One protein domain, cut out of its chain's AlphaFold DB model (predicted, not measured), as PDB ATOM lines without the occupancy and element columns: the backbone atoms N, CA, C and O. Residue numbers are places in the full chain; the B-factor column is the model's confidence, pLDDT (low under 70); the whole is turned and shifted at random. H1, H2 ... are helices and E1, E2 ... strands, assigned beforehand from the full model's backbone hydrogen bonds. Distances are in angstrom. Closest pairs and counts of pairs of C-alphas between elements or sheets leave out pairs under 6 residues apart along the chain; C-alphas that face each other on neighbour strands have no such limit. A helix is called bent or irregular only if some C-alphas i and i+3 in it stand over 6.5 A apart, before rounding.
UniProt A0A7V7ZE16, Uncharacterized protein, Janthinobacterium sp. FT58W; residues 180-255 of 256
ATOM      1  N   LEU A 180     -51.158 -16.654 -15.364       94.06
ATOM      2  CA  LEU A 180     -50.133 -17.123 -16.286       94.06
ATOM      3  C   LEU A 180     -49.770 -15.996 -17.251       94.06
ATOM      4  O   LEU A 180     -50.641 -15.340 -17.822       94.06
ATOM      5  N   VAL A 181     -48.475 -15.771 -17.439       94.69
ATOM      6  CA  VAL A 181     -47.946 -14.679 -18.254       94.69
ATOM      7  C   VAL A 181     -46.824 -15.158 -19.158       94.69
ATOM      8  O   VAL A 181     -46.068 -16.074 -18.829       94.69
ATOM      9  N   ARG A 182     -46.686 -14.488 -20.300       95.12
ATOM     10  CA  ARG A 182     -45.552 -14.656 -21.208       95.12
ATOM     11  C   ARG A 182     -44.557 -13.532 -20.993       95.12
ATOM     12  O   ARG A 182     -44.934 -12.357 -21.001       95.12
ATOM     13  N   LEU A 183     -43.291 -13.882 -20.814       95.69
ATOM     14  CA  LEU A 183     -42.212 -12.914 -20.665       95.69
ATOM     15  C   LEU A 183     -41.624 -12.542 -22.024       95.69
ATOM     16  O   LEU A 183     -41.744 -13.283 -23.000       95.69
ATOM     17  N   ARG A 184     -40.932 -11.402 -22.087       95.25
ATOM     18  CA  ARG A 184     -40.222 -10.968 -23.299       95.25
ATOM     19  C   ARG A 184     -39.143 -11.964 -23.728       95.25
ATOM     20  O   ARG A 184     -38.853 -12.049 -24.915       95.25
ATOM     21  N   SER A 185     -38.569 -12.710 -22.784       93.38
ATOM     22  CA  SER A 185     -37.627 -13.802 -23.057       93.38
ATOM     23  C   SER A 185     -38.239 -14.977 -23.828       93.38
ATOM     24  O   SER A 185     -37.490 -15.783 -24.371       93.38
ATOM     25  N   GLY A 186     -39.569 -15.091 -23.865       92.38
ATOM     26  CA  GLY A 186     -40.290 -16.258 -24.375       92.38
ATOM     27  C   GLY A 186     -40.661 -17.275 -23.292       92.38
ATOM     28  O   GLY A 186     -41.499 -18.136 -23.551       92.38
ATOM     29  N   GLU A 187     -40.108 -17.157 -22.078       94.62
ATOM     30  CA  GLU A 187     -40.503 -17.991 -20.936       94.62
ATOM     31  C   GLU A 187     -41.986 -17.770 -20.588       94.62
ATOM     32  O   GLU A 187     -42.496 -16.643 -20.600       94.62
ATOM     33  N   LEU A 188     -42.663 -18.853 -20.221       95.06
ATOM     34  CA  LEU A 188     -43.919 -18.814 -19.488       95.06
ATOM     35  C   LEU A 188     -43.619 -18.715 -17.996       95.06
ATOM     36  O   LEU A 188     -42.684 -19.340 -17.492       95.06
ATOM     37  N   ALA A 189     -44.417 -17.930 -17.286       95.38
ATOM     38  CA  ALA A 189     -44.306 -17.745 -15.850       95.38
ATOM     39  C   ALA A 189     -45.692 -17.588 -15.220       95.38
ATOM     40  O   ALA A 189     -46.676 -17.329 -15.910       95.38
ATOM     41  N   VAL A 190     -45.758 -17.710 -13.900       95.94
ATOM     42  CA  VAL A 190     -46.949 -17.387 -13.110       95.94
ATOM     43  C   VAL A 190     -46.655 -16.224 -12.177       95.94
ATOM     44  O   VAL A 190     -45.576 -16.159 -11.588       95.94
ATOM     45  N   VAL A 191     -47.592 -15.291 -12.033       96.81
ATOM     46  CA  VAL A 191     -47.469 -14.228 -11.031       96.81
ATOM     47  C   VAL A 191     -47.627 -14.827  -9.637       96.81
ATOM     48  O   VAL A 191     -48.569 -15.566  -9.381       96.81
ATOM     49  N   THR A 192     -46.721 -14.504  -8.720       96.12
ATOM     50  CA  THR A 192     -46.724 -15.020  -7.341       96.12
ATOM     51  C   THR A 192     -47.023 -13.963  -6.291       96.12
ATOM     52  O   THR A 192     -47.429 -14.328  -5.190       96.12
ATOM     53  N   ARG A 193     -46.852 -12.676  -6.623       94.06
ATOM     54  CA  ARG A 193     -47.075 -11.523  -5.737       94.06
ATOM     55  C   ARG A 193     -47.503 -10.299  -6.541       94.06
ATOM     56  O   ARG A 193     -47.086 -10.168  -7.690       94.06
ATOM     57  N   ARG A 194     -48.286  -9.404  -5.929       88.88
ATOM     58  CA  ARG A 194     -48.817  -8.176  -6.557       88.88
ATOM     59  C   ARG A 194     -47.886  -6.969  -6.465       88.88
ATOM     60  O   ARG A 194     -47.662  -6.331  -7.491       88.88
ATOM     61  N   ASP A 195     -47.317  -6.698  -5.289       85.12
ATOM     62  CA  ASP A 195     -46.489  -5.509  -5.045       85.12
ATOM     63  C   ASP A 195     -45.225  -5.817  -4.198       85.12
ATOM     64  O   ASP A 195     -45.343  -6.213  -3.034       85.12
ATOM     65  N   PRO A 196     -44.007  -5.709  -4.773       87.56
ATOM     66  CA  PRO A 196     -43.765  -5.600  -6.210       87.56
ATOM     67  C   PRO A 196     -44.253  -6.867  -6.928       87.56
ATOM     68  O   PRO A 196     -44.289  -7.955  -6.342       87.56
ATOM     69  N   THR A 197     -44.599  -6.752  -8.212       92.88
ATOM     70  CA  THR A 197     -45.041  -7.912  -8.994       92.88
ATOM     71  C   THR A 197     -43.901  -8.920  -9.138       92.88
ATOM     72  O   THR A 197     -42.892  -8.640  -9.791       92.88
ATOM     73  N   LEU A 198     -44.059 -10.100  -8.535       95.62
ATOM     74  CA  LEU A 198     -43.115 -11.212  -8.664       95.62
ATOM     75  C   LEU A 198     -43.689 -12.283  -9.581       95.62
ATOM     76  O   LEU A 198     -44.883 -12.569  -9.553       95.62
ATOM     77  N   ILE A 199     -42.818 -12.898 -10.366       95.81
ATOM     78  CA  ILE A 199     -43.134 -13.969 -11.304       95.81
ATOM     79  C   ILE A 199     -42.262 -15.188 -11.017       95.81
ATOM     80  O   ILE A 199     -41.081 -15.053 -10.703       95.81
ATOM     81  N   HIS A 200     -42.822 -16.380 -11.157       95.31
ATOM     82  CA  HIS A 200     -42.089 -17.639 -11.076       95.31
ATOM     83  C   HIS A 200     -42.066 -18.291 -12.460       95.31
ATOM     84  O   HIS A 200     -43.138 -18.610 -12.979       95.31
ATOM     85  N   PRO A 201     -40.892 -18.452 -13.092       94.69
ATOM     86  CA  PRO A 201     -40.776 -19.144 -14.370       94.69
ATOM     87  C   PRO A 201     -41.331 -20.568 -14.293       94.69
ATOM     88  O   PRO A 201     -41.062 -21.297 -13.342       94.69
ATOM     89  N   LEU A 202     -42.094 -20.954 -15.309       94.69
ATOM     90  CA  LEU A 202     -42.693 -22.280 -15.467       94.69
ATOM     91  C   LEU A 202     -42.163 -23.025 -16.694       94.69
ATOM     92  O   LEU A 202     -42.367 -24.231 -16.810       94.69
ATOM     93  N   SER A 203     -41.491 -22.327 -17.608       94.12
ATOM     94  CA  SER A 203     -40.841 -22.924 -18.769       94.12
ATOM     95  C   SER A 203     -39.454 -22.332 -18.991       94.12
ATOM     96  O   SER A 203     -39.126 -21.258 -18.490       94.12
ATOM     97  N   THR A 204     -38.660 -23.002 -19.819       92.12
ATOM     98  CA  THR A 204     -37.446 -22.429 -20.402       92.12
ATOM     99  C   THR A 204     -37.787 -21.390 -21.480       92.12
ATOM    100  O   THR A 204     -38.940 -21.274 -21.910       92.12
ATOM    101  N   VAL A 205     -36.776 -20.660 -21.969       89.44
ATOM    102  CA  VAL A 205     -36.909 -19.719 -23.105       89.44
ATOM    103  C   VAL A 205     -37.324 -20.415 -24.408       89.44
ATOM    104  O   VAL A 205     -37.866 -19.779 -25.304       89.44
ATOM    105  N   GLN A 206     -37.095 -21.728 -24.515       87.56
ATOM    106  CA  GLN A 206     -37.541 -22.565 -25.631       87.56
ATOM    107  C   GLN A 206     -38.994 -23.044 -25.471       87.56
ATOM    108  O   GLN A 206     -39.474 -23.812 -26.299       87.56
ATOM    109  N   GLY A 207     -39.686 -22.627 -24.404       84.62
ATOM    110  CA  GLY A 207     -41.061 -23.030 -24.112       84.62
ATOM    111  C   GLY A 207     -41.192 -24.438 -23.529       84.62
ATOM    112  O   GLY A 207     -42.300 -24.959 -23.463       84.62
ATOM    113  N   VAL A 208     -40.090 -25.063 -23.100       89.44
ATOM    114  CA  VAL A 208     -40.131 -26.395 -22.480       89.44
ATOM    115  C   VAL A 208     -40.580 -26.253 -21.023       89.44
ATOM    116  O   VAL A 208     -39.935 -25.501 -20.289       89.44
ATOM    117  N   PRO A 209     -41.652 -26.941 -20.586       91.81
ATOM    118  CA  PRO A 209     -42.094 -26.947 -19.191       91.81
ATOM    119  C   PRO A 209     -40.973 -27.348 -18.228       91.81
ATOM    120  O   PRO A 209     -40.283 -28.337 -18.472       91.81
ATOM    121  N   LEU A 210     -40.822 -26.621 -17.122       91.94
ATOM    122  CA  LEU A 210     -39.910 -27.012 -16.049       91.94
ATOM    123  C   LEU A 210     -40.489 -28.201 -15.277       91.94
ATOM    124  O   LEU A 210     -41.676 -28.239 -14.944       91.94
ATOM    125  N   SER A 211     -39.637 -29.169 -14.959       91.00
ATOM    126  CA  SER A 211     -39.987 -30.294 -14.098       91.00
ATOM    127  C   SER A 211     -40.232 -29.844 -12.647       91.00
ATOM    128  O   SER A 211     -39.757 -28.784 -12.224       91.00
ATOM    129  N   PRO A 212     -40.927 -30.653 -11.825       87.56
ATOM    130  CA  PRO A 212     -41.141 -30.346 -10.410       87.56
ATOM    131  C   PRO A 212     -39.863 -30.050  -9.612       87.56
ATOM    132  O   PRO A 212     -39.886 -29.199  -8.727       87.56
ATOM    133  N   GLU A 213     -38.753 -30.727  -9.915       87.25
ATOM    134  CA  GLU A 213     -37.469 -30.484  -9.247       87.25
ATOM    135  C   GLU A 213     -36.853 -29.149  -9.684       87.25
ATOM    136  O   GLU A 213     -36.401 -28.372  -8.847       87.25
ATOM    137  N   GLU A 214     -36.914 -28.818 -10.975       90.06
ATOM    138  CA  GLU A 214     -36.440 -27.525 -11.486       90.06
ATOM    139  C   GLU A 214     -37.253 -26.355 -10.921       90.06
ATOM    140  O   GLU A 214     -36.684 -25.320 -10.569       90.06
ATOM    141  N   LEU A 215     -38.571 -26.523 -10.759       87.69
ATOM    142  CA  LEU A 215     -39.436 -25.505 -10.161       87.69
ATOM    143  C   LEU A 215     -39.043 -25.183  -8.716       87.69
ATOM    144  O   LEU A 215     -39.027 -24.006  -8.361       87.69
ATOM    145  N   LYS A 216     -38.673 -26.191  -7.913       83.31
ATOM    146  CA  LYS A 216     -38.223 -26.004  -6.519       83.31
ATOM    147  C   LYS A 216     -36.917 -25.215  -6.415       83.31
ATOM    148  O   LYS A 216     -36.688 -24.540  -5.415       83.31
ATOM    149  N   HIS A 217     -36.050 -25.327  -7.420       83.31
ATOM    150  CA  HIS A 217     -34.767 -24.622  -7.472       83.31
ATOM    151  C   HIS A 217     -34.849 -23.266  -8.180       83.31
ATOM    152  O   HIS A 217     -33.914 -22.467  -8.103       83.31
ATOM    153  N   THR A 218     -35.960 -22.992  -8.858       86.50
ATOM    154  CA  THR A 218     -36.196 -21.714  -9.519       86.50
ATOM    155  C   THR A 218     -36.643 -20.680  -8.490       86.50
ATOM    156  O   THR A 218     -37.504 -20.948  -7.659       86.50
ATOM    157  N   LEU A 219     -36.060 -19.483  -8.542       86.19
ATOM    158  CA  LEU A 219     -36.440 -18.379  -7.663       86.19
ATOM    159  C   LEU A 219     -37.408 -17.420  -8.373       86.19
ATOM    160  O   LEU A 219     -37.219 -17.147  -9.567       86.19
ATOM    161  N   PRO A 220     -38.385 -16.846  -7.647       90.38
ATOM    162  CA  PRO A 220     -39.196 -15.759  -8.164       90.38
ATOM    163  C   PRO A 220     -38.335 -14.570  -8.600       90.38
ATOM    164  O   PRO A 220     -37.379 -14.183  -7.926       90.38
ATOM    165  N   ARG A 221     -38.698 -13.964  -9.729       92.69
ATOM    166  CA  ARG A 221     -38.058 -12.773 -10.296       92.69
ATOM    167  C   ARG A 221     -39.042 -11.613 -10.219       92.69
ATOM    168  O   ARG A 221     -40.238 -11.812 -10.400       92.69
ATOM    169  N   ALA A 222     -38.569 -10.395  -9.985       91.38
ATOM    170  CA  ALA A 222     -39.439  -9.228 -10.101       91.38
ATOM    171  C   ALA A 222     -39.685  -8.895 -11.582       91.38
ATOM    172  O   ALA A 222     -38.756  -8.866 -12.400       91.38
ATOM    173  N   ALA A 223     -40.952  -8.683 -11.932       86.19
ATOM    174  CA  ALA A 223     -41.366  -8.408 -13.298       86.19
ATOM    175  C   ALA A 223     -40.726  -7.101 -13.791       86.19
ATOM    176  O   ALA A 223     -40.762  -6.077 -13.115       86.19
ATOM    177  N   GLY A 224     -40.113  -7.141 -14.975       84.56
ATOM    178  CA  GLY A 224     -39.486  -5.966 -15.589       84.56
ATOM    179  C   GLY A 224     -38.156  -5.503 -14.979       84.56
ATOM    180  O   GLY A 224     -37.592  -4.541 -15.493       84.56
ATOM    181  N   VAL A 225     -37.600  -6.188 -13.965       86.75
ATOM    182  CA  VAL A 225     -36.245  -5.872 -13.449       86.75
ATOM    183  C   VAL A 225     -35.187  -5.990 -14.542       86.75
ATOM    184  O   VAL A 225     -34.256  -5.194 -14.612       86.75
ATOM    185  N   THR A 226     -35.353  -6.967 -15.431       88.00
ATOM    186  CA  THR A 226     -34.635  -7.020 -16.703       88.00
ATOM    187  C   THR A 226     -35.636  -6.900 -17.841       88.00
ATOM    188  O   THR A 226     -36.786  -7.330 -17.715       88.00
ATOM    189  N   ALA A 227     -35.196  -6.380 -18.990       86.25
ATOM    190  CA  ALA A 227     -36.040  -6.313 -20.183       86.25
ATOM    191  C   ALA A 227     -36.605  -7.694 -20.568       86.25
ATOM    192  O   ALA A 227     -37.743  -7.782 -21.025       86.25
ATOM    193  N   ALA A 228     -35.835  -8.762 -20.327       88.81
ATOM    194  CA  ALA A 228     -36.224 -10.152 -20.555       88.81
ATOM    195  C   ALA A 228     -37.386 -10.610 -19.650       88.81
ATOM    196  O   ALA A 228     -38.262 -11.334 -20.113       88.81
ATOM    197  N   CYS A 229     -37.436 -10.143 -18.398       89.81
ATOM    198  CA  CYS A 229     -38.486 -10.478 -17.427       89.81
ATOM    199  C   CYS A 229     -39.722  -9.563 -17.516       89.81
ATOM    200  O   CYS A 229     -40.580  -9.603 -16.635       89.81
ATOM    201  N   ALA A 230     -39.815  -8.695 -18.526       93.56
ATOM    202  CA  ALA A 230     -41.005  -7.878 -18.740       93.56
ATOM    203  C   ALA A 230     -42.176  -8.751 -19.216       93.56
ATOM    204  O   ALA A 230     -42.016  -9.544 -20.147       93.56
ATOM    205  N   ILE A 231     -43.351  -8.575 -18.608       94.94
ATOM    206  CA  ILE A 231     -44.582  -9.260 -19.014       94.94
ATOM    207  C   ILE A 231     -45.042  -8.693 -20.362       94.94
ATOM    208  O   ILE A 231     -45.242  -7.487 -20.501       94.94
ATOM    209  N   VAL A 232     -45.202  -9.570 -21.352       94.38
ATOM    210  CA  VAL A 232     -45.753  -9.239 -22.675       94.38
ATOM    211  C   VAL A 232     -47.279  -9.292 -22.644       94.38
ATOM    212  O   VAL A 232     -47.934  -8.446 -23.244       94.38
ATOM    213  N   GLY A 233     -47.843 -10.250 -21.911       92.25
ATOM    214  CA  GLY A 233     -49.284 -10.406 -21.738       92.25
ATOM    215  C   GLY A 233     -49.634 -11.613 -20.873       92.25
ATOM    216  O   GLY A 233     -48.775 -12.463 -20.615       92.25
ATOM    217  N   ALA A 234     -50.891 -11.669 -20.430       92.31
ATOM    218  CA  ALA A 234     -51.459 -12.860 -19.810       92.31
ATOM    219  C   ALA A 234     -51.745 -13.932 -20.875       92.31
ATOM    220  O   ALA A 234     -51.913 -13.614 -22.053       92.31
ATOM    221  N   VAL A 235     -51.757 -15.197 -20.463       90.94
ATOM    222  CA  VAL A 235     -52.007 -16.348 -21.340       90.94
ATOM    223  C   VAL A 235     -53.069 -17.250 -20.727       90.94
ATOM    224  O   VAL A 235     -53.138 -17.392 -19.506       90.94
ATOM    225  N   HIS A 236     -53.888 -17.876 -21.568       86.06
ATOM    226  CA  HIS A 236     -54.847 -18.872 -21.099       86.06
ATOM    227  C   HIS A 236     -54.137 -20.175 -20.721       86.06
ATOM    228  O   HIS A 236     -53.121 -20.543 -21.313       86.06
ATOM    229  N   GLU A 237     -54.709 -20.926 -19.781       80.94
ATOM    230  CA  GLU A 237     -54.193 -22.240 -19.374       80.94
ATOM    231  C   GLU A 237     -54.123 -23.228 -20.556       80.94
ATOM    232  O   GLU A 237     -53.141 -23.956 -20.712       80.94
ATOM    233  N   SER A 238     -55.108 -23.181 -21.462       77.31
ATOM    234  CA  SER A 238     -55.144 -23.989 -22.691       77.31
ATOM    235  C   SER A 238     -54.016 -23.666 -23.676       77.31
ATOM    236  O   SER A 238     -53.568 -24.552 -24.404       77.31
ATOM    237  N   GLU A 239     -53.552 -22.414 -23.710       78.25
ATOM    238  CA  GLU A 239     -52.408 -21.992 -24.524       78.25
ATOM    239  C   GLU A 239     -51.082 -22.320 -23.847       78.25
ATOM    240  O   GLU A 239     -50.105 -22.634 -24.524       78.25
ATOM    241  N   ALA A 240     -51.042 -22.225 -22.516       79.56
ATOM    242  CA  ALA A 240     -49.861 -22.552 -21.740       79.56
ATOM    243  C   ALA A 240     -49.532 -24.048 -21.843       79.56
ATOM    244  O   ALA A 240     -48.362 -24.387 -21.964       79.56
ATOM    245  N   GLN A 241     -50.543 -24.931 -21.823       79.00
ATOM    246  CA  GLN A 241     -50.380 -26.398 -21.834       79.00
ATOM    247  C   GLN A 241     -49.415 -26.903 -20.741       79.00
ATOM    248  O   GLN A 241     -48.753 -27.932 -20.884       79.00
ATOM    249  N   LEU A 242     -49.340 -26.168 -19.630       79.56
ATOM    250  CA  LEU A 242     -48.467 -26.432 -18.494       79.56
ATOM    251  C   LEU A 242     -49.297 -26.953 -17.327       79.56
ATOM    252  O   LEU A 242     -50.334 -26.384 -17.004       79.56
ATOM    253  N   HIS A 243     -48.793 -27.979 -16.646       83.56
ATOM    254  CA  HIS A 243     -49.358 -28.452 -15.386       83.56
ATOM    255  C   HIS A 243     -48.286 -28.350 -14.304       83.56
ATOM    256  O   HIS A 243     -47.200 -28.914 -14.443       83.56
ATOM    257  N   PHE A 244     -48.585 -27.643 -13.218       89.75
ATOM    258  CA  PHE A 244     -47.701 -27.527 -12.062       89.75
ATOM    259  C   PHE A 244     -48.520 -27.543 -10.768       89.75
ATOM    260  O   PHE A 244     -49.711 -27.249 -10.758       89.75
ATOM    261  N   SER A 245     -47.877 -27.902  -9.658       91.06
ATOM    262  CA  SER A 245     -48.509 -27.857  -8.337       91.06
ATOM    263  C   SER A 245     -48.269 -26.496  -7.696       91.06
ATOM    264  O   SER A 245     -47.123 -26.041  -7.662       91.06
ATOM    265  N   MET A 246     -49.307 -25.899  -7.098       93.69
ATOM    266  CA  MET A 246     -49.150 -24.667  -6.318       93.69
ATOM    267  C   MET A 246     -48.079 -24.807  -5.229       93.69
ATOM    268  O   MET A 246     -47.332 -23.864  -4.989       93.69
ATOM    269  N   ARG A 247     -47.928 -25.991  -4.620       93.44
ATOM    270  CA  ARG A 247     -46.897 -26.243  -3.604       93.44
ATOM    271  C   ARG A 247     -45.477 -26.005  -4.124       93.44
ATOM    272  O   ARG A 247     -44.627 -25.547  -3.371       93.44
ATOM    273  N   HIS A 248     -45.201 -26.292  -5.396       91.50
ATOM    274  CA  HIS A 248     -43.872 -26.067  -5.975       91.50
ATOM    275  C   HIS A 248     -43.566 -24.583  -6.223       91.50
ATOM    276  O   HIS A 248     -42.407 -24.245  -6.425       91.50
ATOM    277  N   VAL A 249     -44.581 -23.713  -6.188       92.69
ATOM    278  CA  VAL A 249     -44.444 -22.269  -6.434       92.69
ATOM    279  C   VAL A 249     -44.591 -21.458  -5.140       92.69
ATOM    280  O   VAL A 249     -43.806 -20.550  -4.889       92.69
ATOM    281  N   TRP A 250     -45.560 -21.803  -4.288       93.25
ATOM    282  CA  TRP A 250     -45.880 -21.089  -3.041       93.25
ATOM    283  C   TRP A 250     -45.514 -21.861  -1.761       93.25
ATOM    284  O   TRP A 250     -45.763 -21.378  -0.656       93.25
ATOM    285  N   GLY A 251     -44.914 -23.048  -1.877       92.00
ATOM    286  CA  GLY A 251     -44.472 -23.847  -0.732       92.00
ATOM    287  C   GLY A 251     -45.621 -24.453   0.077       92.00
ATOM    288  O   GLY A 251     -46.725 -24.671  -0.426       92.00
ATOM    289  N   ASP A 252     -45.356 -24.738   1.354       91.62
ATOM    290  CA  ASP A 252     -46.294 -25.450   2.236       91.62
ATOM    291  C   ASP A 252     -47.581 -24.649   2.527       91.62
ATOM    292  O   ASP A 252     -48.628 -25.235   2.800       91.62
ATOM    293  N   GLY A 253     -47.561 -23.321   2.342       89.88
ATOM    294  CA  GLY A 253     -48.767 -22.488   2.389       89.88
ATOM    295  C   GLY A 253     -49.814 -22.876   1.333       89.88
ATOM    296  O   GLY A 253     -51.011 -22.693   1.555       89.88
ATOM    297  N   ALA A 254     -49.394 -23.489   0.225       92.06
ATOM    298  CA  ALA A 254     -50.261 -23.943  -0.861       92.06
ATOM    299  C   ALA A 254     -50.324 -25.477  -0.988       92.06
ATOM    300  O   ALA A 254     -50.486 -26.019  -2.083       92.06
ATOM    301  N   GLN A 255     -50.163 -26.190   0.127       92.38
ATOM    302  CA  GLN A 255     -50.293 -27.640   0.187       92.38
ATOM    303  C   GLN A 255     -51.750 -28.072   0.441       92.38
ATOM    304  O   GLN A 255     -52.339 -27.690   1.444       92.38
TER     305      GLN A 255
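What this domain is: This is residues 180 to 255 of the 256 residues of an uncharacterized protein of Janthinobacterium sp. FT58W (UniProt A0A7V7ZE16). A small, strongly twisted sheet of four short strands, E3 - E2 - E1 - E4, is closed loosely into a ring by the long loop of residues 218 to 230, which pairs briefly with edge strand E3 and then leads into the other edge strand, E4. H1 and H3 meet nearly crosswise in one corner, while the tiny H2 sits away from them, grazing the sheet. The printed part has 76 residues with four named strands and three named helices, in the order E1 E2 E3 H1 E4 H2 H3; the sheet is antiparallel throughout. The class is mixed, helices and strands, with under half of the residues in named elements. The whole is compact and rounded, with a radius of gyration of the C-alphas of 11.5 A and spans of 31 by 27 by 21 A.

Where its parts are: The longest strand is E2, residues 188 to 193, 15.9 A from first to last C-alpha. E1, residues 180 to 183, begins at C-alpha 180 (-50.133, -17.123, -16.286) and is 10.0 A long. E3 is residues 198 to 201, 10.0 A, and E4 residues 231 to 234, 7.8 A. H1 is residues 212 to 217, 9.1 A, and H2 residues 237 to 240, 4.9 A. H3, residues 246 to 254, measures 5.6 A and ends at C-alpha 254 (-50.261, -23.943, -0.861); it is irregular, with C-alphas 249 and 252 9.4 A apart.

How they stand to each other: E1, E2 and E3 form a meander, each strand the antiparallel neighbour of the one before. In the hairpin of E2 and E3, N 190 and O 200 are 2.9 A apart, within hydrogen-bond range; in the hairpin of E1 and E2, N 181 and O 189 are, at 2.8 A. E4 is antiparallel to E1, with N 232 and O 182 at 2.8 A. Residues 198 to 199 of E3 also pair, antiparallel, with residues 221 to 222. H3 is on the sheet but only grazes it, with residues 246 to 250; its closest C-alphas to E3 are those of Val 249 and His 200, 7.0 A. H2 also only grazes the sheet, with residues 237 to 240; the closest C-alphas of H2 and E1 are those of Glu 237 and Leu 180, 7.2 A. H1 is not on the sheet. H1 and H3 touch, closest at the C-alphas of Lys 216 and His 248, 5.7 A, about perpendicular at 76 degrees. H2 is apart from H1 and H3. Every O i to N i+4 pair is within hydrogen-bond range in H1; in H3 it is 2 of 5, with 2 of 6 O i to N i+3 pairs, and H2 is too short for an i+4 pair.

The domain as a whole: The C-alphas farthest apart are those of Ala 227 and Gln 255, at 32.8 A. The printed part has no cut. The link from H1 to E4, 13 residues, is long. The mean pLDDT of the printed part is 90.2, and no printed residue is under 70.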